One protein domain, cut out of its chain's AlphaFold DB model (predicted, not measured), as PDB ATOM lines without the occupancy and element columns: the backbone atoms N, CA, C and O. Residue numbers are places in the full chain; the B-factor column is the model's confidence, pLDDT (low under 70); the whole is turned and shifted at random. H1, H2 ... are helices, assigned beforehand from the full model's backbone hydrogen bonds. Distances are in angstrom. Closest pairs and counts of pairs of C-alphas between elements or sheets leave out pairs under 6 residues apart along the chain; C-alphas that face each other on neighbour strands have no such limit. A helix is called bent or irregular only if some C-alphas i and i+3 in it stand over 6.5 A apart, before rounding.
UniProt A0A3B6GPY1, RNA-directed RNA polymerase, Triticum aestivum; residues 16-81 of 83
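What this domain is: This is residues 16 to 81 of the 83 residues of the protein "RNA-directed RNA polymerase" of Triticum aestivum (UniProt A0A3B6GPY1). The longest helix, H2, is sharply bent: its first arm, H2a, folds back beside H1 as a helical hairpin, and its second arm, H2b, turns off and crosses near the beginning of H1. The third helix, H3, sticks out alone as a free arm beyond a stretch with no named element. The printed part has 66 residues with three named helices in the order H1, H2, H3 and no named strand, and its class is all helix. It is loose, with a radius of gyration of the C-alphas of 14.2 A, and flat, spanning 35 by 33 by 16 A.

How they stand to each other: H2, residues 39 to 60, was assigned as one helix by its hydrogen bonds but is bent: C-alphas 48 and 51 are 7.9 A apart, and its arms H2a, residues 39 to 48, and H2b, residues 51 to 60, are about perpendicular at 86 degrees. H1, residues 16 to 35, and H2a form a helical hairpin; they touch, closest at the C-alphas of Ala 33 and Val 39, 5.3 A apart, with a shallow tilt of 16 degrees, opposite ways. H1 touches H2b with residues 18 to 23 alone, closest at the C-alphas of Tyr 19 and Ala 52, 5.7 A apart; they are only just about perpendicular, at 70.3 degrees. H3, residues 70 to 81, is apart from H1, H2a and H2b. Every O i to N i+4 pair is within hydrogen-bond range in H1 and H2b, against 3 of 6 in H2a and 6 of 8 in H3.

Where its parts are: H1 measures 28.3 A from C-alpha 16 at (25.470, 0.950, 15.914) to C-alpha 35. H2a measures 15.9 A and H2b 14.2 A, with C-alpha 51 at (15.646, -2.362, 24.006). H3 measures 17.4 A and ends with C-alpha 81 at (-0.983, -18.844, 28.938).

The domain as a whole: The C-alphas farthest apart, of Ala 17 and Lys 79, are 37.2 A apart. The printed part has no cut; the link from H1 to H2 is tight and that from H2 to H3 short. Residues 67 to 81, of which 70 to 81 belong to H3, stand free. Mean pLDDT of the printed part is 80.3; residues 62 to 68 and 78 to 81 are under 70.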
ATOM      1  N   PHE A  16      24.991   2.224  16.453       78.31
ATOM      2  CA  PHE A  16      25.470   0.950  15.914       78.31
ATOM      3  C   PHE A  16      26.476   0.221  16.815       78.31
ATOM      4  O   PHE A  16      26.498  -1.009  16.812       78.31
ATOM      5  N   ALA A  17      27.298   0.941  17.584       82.50
ATOM      6  CA  ALA A  17      28.184   0.334  18.574       82.50
ATOM      7  C   ALA A  17      27.362  -0.301  19.704       82.50
ATOM      8  O   ALA A  17      27.597  -1.456  20.048       82.50
ATOM      9  N   VAL A  18      26.327   0.400  20.176       85.19
ATOM     10  CA  VAL A  18      25.378  -0.115  21.176       85.19
ATOM     11  C   VAL A  18      24.652  -1.359  20.655       85.19
ATOM     12  O   VAL A  18      24.570  -2.366  21.354       85.19
ATOM     13  N   TYR A  19      24.191  -1.356  19.399       85.25
ATOM     14  CA  TYR A  19      23.558  -2.535  18.794       85.25
ATOM     15  C   TYR A  19      24.517  -3.718  18.663       85.25
ATOM     16  O   TYR A  19      24.131  -4.865  18.885       85.25
ATOM     17  N   ARG A  20      25.782  -3.460  18.318       87.19
ATOM     18  CA  ARG A  20      26.804  -4.504  18.213       87.19
ATOM     19  C   ARG A  20      27.125  -5.117  19.580       87.19
ATOM     20  O   ARG A  20      27.204  -6.340  19.675       87.19
ATOM     21  N   GLU A  21      27.258  -4.295  20.619       87.88
ATOM     22  CA  GLU A  21      27.434  -4.741  22.009       87.88
ATOM     23  C   GLU A  21      26.220  -5.568  22.479       87.88
ATOM     24  O   GLU A  21      26.382  -6.678  22.991       87.88
ATOM     25  N   ALA A  22      25.002  -5.093  22.210       89.31
ATOM     26  CA  ALA A  22      23.756  -5.789  22.525       89.31
ATOM     27  C   ALA A  22      23.657  -7.171  21.848       89.31
ATOM     28  O   ALA A  22      23.325  -8.163  22.502       89.31
ATOM     29  N   CYS A  23      23.999  -7.262  20.558       89.44
ATOM     30  CA  CYS A  23      24.061  -8.529  19.825       89.44
ATOM     31  C   CYS A  23      25.104  -9.490  20.413       89.44
ATOM     32  O   CYS A  23      24.830 -10.683  20.538       89.44
ATOM     33  N   ALA A  24      26.283  -8.989  20.795       92.50
ATOM     34  CA  ALA A  24      27.328  -9.812  21.399       92.50
ATOM     35  C   ALA A  24      26.880 -10.402  22.747       92.50
ATOM     36  O   ALA A  24      27.033 -11.601  22.972       92.50
ATOM     37  N   ILE A  25      26.260  -9.586  23.609       90.38
ATOM     38  CA  ILE A  25      25.703 -10.035  24.894       90.38
ATOM     39  C   ILE A  25      24.618 -11.089  24.673       90.38
ATOM     40  O   ILE A  25      24.617 -12.122  25.343       90.38
ATOM     41  N   TYR A  26      23.702 -10.855  23.728       89.75
ATOM     42  CA  TYR A  26      22.637 -11.806  23.427       89.75
ATOM     43  C   TYR A  26      23.189 -13.156  22.975       89.75
ATOM     44  O   TYR A  26      22.814 -14.173  23.554       89.75
ATOM     45  N   HIS A  27      24.097 -13.173  21.995       90.81
ATOM     46  CA  HIS A  27      24.685 -14.418  21.502       90.81
ATOM     47  C   HIS A  27      25.461 -15.155  22.593       90.81
ATOM     48  O   HIS A  27      25.236 -16.346  22.779       90.81
ATOM     49  N   LEU A  28      26.287 -14.452  23.374       92.12
ATOM     50  CA  LEU A  28      27.049 -15.059  24.467       92.12
ATOM     51  C   LEU A  28      26.133 -15.729  25.500       92.12
ATOM     52  O   LEU A  28      26.351 -16.877  25.894       92.12
ATOM     53  N   VAL A  29      25.090 -15.018  25.943       90.19
ATOM     54  CA  VAL A  29      24.132 -15.551  26.920       90.19
ATOM     55  C   VAL A  29      23.322 -16.693  26.318       90.19
ATOM     56  O   VAL A  29      23.104 -17.695  26.998       90.19
ATOM     57  N   TYR A  30      22.904 -16.575  25.058       88.88
ATOM     58  CA  TYR A  30      22.123 -17.596  24.369       88.88
ATOM     59  C   TYR A  30      22.918 -18.889  24.172       88.88
ATOM     60  O   TYR A  30      22.428 -19.958  24.518       88.88
ATOM     61  N   GLU A  31      24.160 -18.812  23.690       91.50
ATOM     62  CA  GLU A  31      25.039 -19.976  23.540       91.50
ATOM     63  C   GLU A  31      25.308 -20.647  24.888       91.50
ATOM     64  O   GLU A  31      25.223 -21.872  25.013       91.50
ATOM     65  N   HIS A  32      25.567 -19.851  25.929       89.62
ATOM     66  CA  HIS A  32      25.743 -20.369  27.279       89.62
ATOM     67  C   HIS A  32      24.474 -21.065  27.794       89.62
ATOM     68  O   HIS A  32      24.543 -22.173  28.331       89.62
ATOM     69  N   ALA A  33      23.311 -20.436  27.621       90.12
ATOM     70  CA  ALA A  33      22.017 -20.982  28.010       90.12
ATOM     71  C   ALA A  33      21.690 -22.274  27.248       90.12
ATOM     72  O   ALA A  33      21.267 -23.250  27.868       90.12
ATOM     73  N   ALA A  34      21.951 -22.313  25.939       90.62
ATOM     74  CA  ALA A  34      21.763 -23.485  25.092       90.62
ATOM     75  C   ALA A  34      22.662 -24.645  25.541       90.62
ATOM     76  O   ALA A  34      22.178 -25.759  25.748       90.62
ATOM     77  N   ARG A  35      23.949 -24.373  25.799       91.25
ATOM     78  CA  ARG A  35      24.902 -25.374  26.302       91.25
ATOM     79  C   ARG A  35      24.492 -25.926  27.666       91.25
ATOM     80  O   ARG A  35      24.642 -27.118  27.921       91.25
ATOM     81  N   CYS A  36      23.961 -25.077  28.541       89.75
ATOM     82  CA  CYS A  36      23.492 -25.478  29.865       89.75
ATOM     83  C   CYS A  36      22.053 -26.022  29.881       89.75
ATOM     84  O   CYS A  36      21.597 -26.409  30.954       89.75
ATOM     85  N   ARG A  37      21.341 -26.044  28.740       86.44
ATOM     86  CA  ARG A  37      19.897 -26.344  28.633       86.44
ATOM     87  C   ARG A  37      19.030 -25.524  29.602       86.44
ATOM     88  O   ARG A  37      18.066 -26.030  30.165       86.44
ATOM     89  N   ARG A  38      19.396 -24.256  29.807       85.44
ATOM     90  CA  ARG A  38      18.759 -23.327  30.753       85.44
ATOM     91  C   ARG A  38      18.335 -22.041  30.061       85.44
ATOM     92  O   ARG A  38      18.987 -21.003  30.197       85.44
ATOM     93  N   VAL A  39      17.257 -22.128  29.288       81.81
ATOM     94  CA  VAL A  39      16.702 -21.015  28.497       81.81
ATOM     95  C   VAL A  39      16.268 -19.849  29.393       81.81
ATOM     96  O   VAL A  39      16.329 -18.695  28.977       81.81
ATOM     97  N   GLU A  40      15.935 -20.110  30.659       82.69
ATOM     98  CA  GLU A  40      15.594 -19.087  31.648       82.69
ATOM     99  C   GLU A  40      16.714 -18.051  31.858       82.69
ATOM    100  O   GLU A  40      16.447 -16.897  32.202       82.69
ATOM    101  N   ARG A  41      17.974 -18.416  31.578       79.38
ATOM    102  CA  ARG A  41      19.127 -17.508  31.680       79.38
ATOM    103  C   ARG A  41      19.151 -16.439  30.584       79.38
ATOM    104  O   ARG A  41      19.747 -15.384  30.792       79.38
ATOM    105  N   CYS A  42      18.441 -16.648  29.473       83.38
ATOM    106  CA  CYS A  42      18.260 -15.636  28.427       83.38
ATOM    107  C   CYS A  42      17.428 -14.434  28.902       83.38
ATOM    108  O   CYS A  42      17.455 -13.379  28.274       83.38
ATOM    109  N   GLY A  43      16.716 -14.535  30.031       84.75
ATOM    110  CA  GLY A  43      15.998 -13.392  30.599       84.75
ATOM    111  C   GLY A  43      16.924 -12.224  30.961       84.75
ATOM    112  O   GLY A  43      16.529 -11.065  30.840       84.75
ATOM    113  N   LEU A  44      18.171 -12.509  31.358       80.88
ATOM    114  CA  LEU A  44      19.149 -11.475  31.698       80.88
ATOM    115  C   LEU A  44      19.571 -10.665  30.464       80.88
ATOM    116  O   LEU A  44      19.621  -9.438  30.535       80.88
ATOM    117  N   SER A  45      19.816 -11.325  29.326       86.00
ATOM    118  CA  SER A  45      20.187 -10.622  28.093       86.00
ATOM    119  C   SER A  45      19.044  -9.751  27.581       86.00
ATOM    120  O   SER A  45      19.297  -8.635  27.142       86.00
ATOM    121  N   TRP A  46      17.788 -10.176  27.726       84.81
ATOM    122  CA  TRP A  46      16.637  -9.335  27.386       84.81
ATOM    123  C   TRP A  46      16.486  -8.106  28.290       84.81
ATOM    124  O   TRP A  46      16.093  -7.050  27.802       84.81
ATOM    125  N   ARG A  47      16.837  -8.192  29.579       85.25
ATOM    126  CA  ARG A  47      16.813  -7.020  30.477       85.25
ATOM    127  C   ARG A  47      17.901  -6.000  30.145       85.25
ATOM    128  O   ARG A  47      17.640  -4.808  30.235       85.25
ATOM    129  N   VAL A  48      19.093  -6.461  29.768       83.69
ATOM    130  CA  VAL A  48      20.249  -5.586  29.498       83.69
ATOM    131  C   VAL A  48      20.255  -5.071  28.056       83.69
ATOM    132  O   VAL A  48      20.477  -3.891  27.816       83.69
ATOM    133  N   ALA A  49      19.996  -5.946  27.086       87.69
ATOM    134  CA  ALA A  49      20.147  -5.669  25.658       87.69
ATOM    135  C   ALA A  49      18.810  -5.564  24.904       87.69
ATOM    136  O   ALA A  49      18.799  -5.168  23.739       87.69
ATOM    137  N   GLY A  50      17.674  -5.889  25.532       85.50
ATOM    138  CA  GLY A  50      16.392  -6.047  24.837       85.50
ATOM    139  C   GLY A  50      15.935  -4.811  24.069       85.50
ATOM    140  O   GLY A  50      15.540  -4.925  22.912       85.50
ATOM    141  N   ARG A  51      16.046  -3.617  24.666       83.88
ATOM    142  CA  ARG A  51      15.646  -2.362  24.006       83.88
ATOM    143  C   ARG A  51      16.483  -2.087  22.753       83.88
ATOM    144  O   ARG A  51      15.918  -1.844  21.690       83.88
ATOM    145  N   ALA A  52      17.804  -2.219  22.862       85.69
ATOM    146  CA  ALA A  52      18.733  -2.042  21.749       85.69
ATOM    147  C   ALA A  52      18.530  -3.095  20.643       85.69
ATOM    148  O   ALA A  52      18.598  -2.767  19.462       85.69
ATOM    149  N   LEU A  53      18.226  -4.347  21.002       85.25
ATOM    150  CA  LEU A  53      17.912  -5.410  20.037       85.25
ATOM    151  C   LEU A  53      16.598  -5.146  19.293       85.25
ATOM    152  O   LEU A  53      16.537  -5.352  18.082       85.25
ATOM    153  N   CYS A  54      15.562  -4.664  19.988       84.38
ATOM    154  CA  CYS A  54      14.293  -4.279  19.367       84.38
ATOM    155  C   CYS A  54      14.480  -3.117  18.383       84.38
ATOM    156  O   CYS A  54      14.021  -3.193  17.243       84.38
ATOM    157  N   GLU A  55      15.191  -2.064  18.789       83.19
ATOM    158  CA  GLU A  55      15.507  -0.926  17.919       83.19
ATOM    159  C   GLU A  55      16.335  -1.365  16.701       83.19
ATOM    160  O   GLU A  55      15.988  -1.035  15.564       83.19
ATOM    161  N   PHE A  56      17.364  -2.190  16.917       83.19
ATOM    162  CA  PHE A  56      18.166  -2.775  15.844       83.19
ATOM    163  C   PHE A  56      17.319  -3.595  14.865       83.19
ATOM    164  O   PHE A  56      17.482  -3.470  13.651       83.19
ATOM    165  N   TYR A  57      16.393  -4.415  15.365       83.38
ATOM    166  CA  TYR A  57      15.522  -5.240  14.533       83.38
ATOM    167  C   TYR A  57      14.598  -4.399  13.645       83.38
ATOM    168  O   TYR A  57      14.454  -4.693  12.458       83.38
ATOM    169  N   VAL A  58      14.031  -3.320  14.189       82.69
ATOM    170  CA  VAL A  58      13.194  -2.369  13.440       82.69
ATOM    171  C   VAL A  58      13.997  -1.663  12.346       82.69
ATOM    172  O   VAL A  58      13.524  -1.548  11.212       82.69
ATOM    173  N   ILE A  59      15.223  -1.228  12.656       81.06
ATOM    174  CA  ILE A  59      16.136  -0.617  11.677       81.06
ATOM    175  C   ILE A  59      16.481  -1.627  10.576       81.06
ATOM    176  O   ILE A  59      16.379  -1.314   9.389       81.06
ATOM    177  N   LYS A  60      16.826  -2.863  10.954       79.00
ATOM    178  CA  LYS A  60      17.169  -3.943  10.019       79.00
ATOM    179  C   LYS A  60      15.997  -4.312   9.105       79.00
ATOM    180  O   LYS A  60      16.221  -4.612   7.935       79.00
ATOM    181  N   ARG A  61      14.759  -4.254   9.606       78.00
ATOM    182  CA  ARG A  61      13.529  -4.497   8.833       78.00
ATOM    183  C   ARG A  61      13.003  -3.274   8.070       78.00
ATOM    184  O   ARG A  61      11.891  -3.328   7.566       78.00
ATOM    185  N   ARG A  62      13.785  -2.192   7.952       66.81
ATOM    186  CA  ARG A  62      13.392  -0.955   7.246       66.81
ATOM    187  C   ARG A  62      12.036  -0.390   7.703       66.81
ATOM    188  O   ARG A  62      11.277   0.122   6.892       66.81
ATOM    189  N   GLY A  63      11.757  -0.422   9.007       57.94
ATOM    190  CA  GLY A  63      10.679   0.392   9.568       57.94
ATOM    191  C   GLY A  63       9.268  -0.195   9.529       57.94
ATOM    192  O   GLY A  63       8.331   0.584   9.676       57.94
ATOM    193  N   ASP A  64       9.099  -1.520   9.445       58.81
ATOM    194  CA  ASP A  64       7.830  -2.179   9.813       58.81
ATOM    195  C   ASP A  64       7.579  -2.015  11.323       58.81
ATOM    196  O   ASP A  64       7.794  -2.905  12.150       58.81
ATOM    197  N   ARG A  65       7.193  -0.800  11.711       59.66
ATOM    198  CA  ARG A  65       6.738  -0.463  13.051       59.66
ATOM    199  C   ARG A  65       5.240  -0.697  13.078       59.66
ATOM    200  O   ARG A  65       4.471   0.129  12.597       59.66
ATOM    201  N   VAL A  66       4.824  -1.801  13.681       61.50
ATOM    202  CA  VAL A  66       3.433  -1.946  14.107       61.50
ATOM    203  C   VAL A  66       3.301  -1.195  15.426       61.50
ATOM    204  O   VAL A  66       3.818  -1.633  16.454       61.50
ATOM    205  N   VAL A  67       2.661  -0.027  15.391       61.50
ATOM    206  CA  VAL A  67       2.223   0.652  16.613       61.50
ATOM    207  C   VAL A  67       1.028  -0.135  17.129       61.50
ATOM    208  O   VAL A  67      -0.040  -0.118  16.524       61.50
ATOM    209  N   ALA A  68       1.235  -0.876  18.209       62.50
ATOM    210  CA  ALA A  68       0.187  -1.634  18.865       62.50
ATOM    211  C   ALA A  68      -0.090  -1.028  20.238       62.50
ATOM    212  O   ALA A  68       0.832  -0.665  20.972       62.50
ATOM    213  N   ASP A  69      -1.372  -0.930  20.573       76.69
ATOM    214  CA  ASP A  69      -1.796  -0.515  21.899       76.69
ATOM    215  C   ASP A  69      -1.333  -1.535  22.958       76.69
ATOM    216  O   ASP A  69      -1.399  -2.755  22.770       76.69
ATOM    217  N   MET A  70      -0.836  -1.030  24.090       71.88
ATOM    218  CA  MET A  70      -0.236  -1.860  25.136       71.88
ATOM    219  C   MET A  70      -1.265  -2.765  25.834       71.88
ATOM    220  O   MET A  70      -0.885  -3.821  26.347       71.88
ATOM    221  N   GLN A  71      -2.550  -2.387  25.863       79.06
ATOM    222  CA  GLN A  71      -3.620  -3.251  26.376       79.06
ATOM    223  C   GLN A  71      -3.873  -4.398  25.400       79.06
ATOM    224  O   GLN A  71      -3.880  -5.555  25.815       79.06
ATOM    225  N   VAL A  72      -3.947  -4.097  24.100       77.94
ATOM    226  CA  VAL A  72      -4.123  -5.111  23.046       77.94
ATOM    227  C   VAL A  72      -3.002  -6.153  23.079       77.94
ATOM    228  O   VAL A  72      -3.269  -7.355  23.046       77.94
ATOM    229  N   LEU A  73      -1.743  -5.721  23.216       77.12
ATOM    230  CA  LEU A  73      -0.611  -6.645  23.349       77.12
ATOM    231  C   LEU A  73      -0.717  -7.498  24.619       77.12
ATOM    232  O   LEU A  73      -0.504  -8.710  24.582       77.12
ATOM    233  N   ARG A  74      -1.059  -6.883  25.755       75.81
ATOM    234  CA  ARG A  74      -1.178  -7.582  27.040       75.81
ATOM    235  C   ARG A  74      -2.263  -8.656  27.009       75.81
ATOM    236  O   ARG A  74      -2.046  -9.735  27.563       75.81
ATOM    237  N   ASP A  75      -3.387  -8.375  26.367       79.94
ATOM    238  CA  ASP A  75      -4.490  -9.322  26.227       79.94
ATOM    239  C   ASP A  75      -4.130 -10.472  25.280       79.94
ATOM    240  O   ASP A  75      -4.391 -11.633  25.603       79.94
ATOM    241  N   ALA A  76      -3.424 -10.188  24.181       75.31
ATOM    242  CA  ALA A  76      -2.905 -11.216  23.279       75.31
ATOM    243  C   ALA A  76      -1.948 -12.193  23.994       75.31
ATOM    244  O   ALA A  76      -2.118 -13.406  23.893       75.31
ATOM    245  N   PHE A  77      -0.996 -11.690  24.792       72.88
ATOM    246  CA  PHE A  77      -0.055 -12.538  25.546       72.88
ATOM    247  C   PHE A  77      -0.670 -13.224  26.775       72.88
ATOM    248  O   PHE A  77      -0.119 -14.199  27.290       72.88
ATOM    249  N   ARG A  78      -1.793 -12.723  27.302       68.19
ATOM    250  CA  ARG A  78      -2.544 -13.409  28.366       68.19
ATOM    251  C   ARG A  78      -3.309 -14.611  27.830       68.19
ATOM    252  O   ARG A  78      -3.357 -15.624  28.520       68.19
ATOM    253  N   LYS A  79      -3.852 -14.505  26.616       58.97
ATOM    254  CA  LYS A  79      -4.606 -15.582  25.963       58.97
ATOM    255  C   LYS A  79      -3.755 -16.831  25.691       58.97
ATOM    256  O   LYS A  79      -4.295 -17.929  25.695       58.97
ATOM    257  N   ASP A  80      -2.441 -16.673  25.540       54.50
ATOM    258  CA  ASP A  80      -1.504 -17.765  25.233       54.50
ATOM    259  C   ASP A  80      -1.065 -18.592  26.462       54.50
ATOM    260  O   ASP A  80      -0.532 -19.684  26.327       54.50
ATOM    261  N   ARG A  81      -1.320 -18.116  27.692       52.34
ATOM    262  CA  ARG A  81      -0.983 -18.844  28.938       52.34
ATOM    263  C   ARG A  81      -2.090 -19.788  29.434       52.34
ATOM    264  O   ARG A  81      -2.040 -20.225  30.581       52.34
TER     265      ARG A  81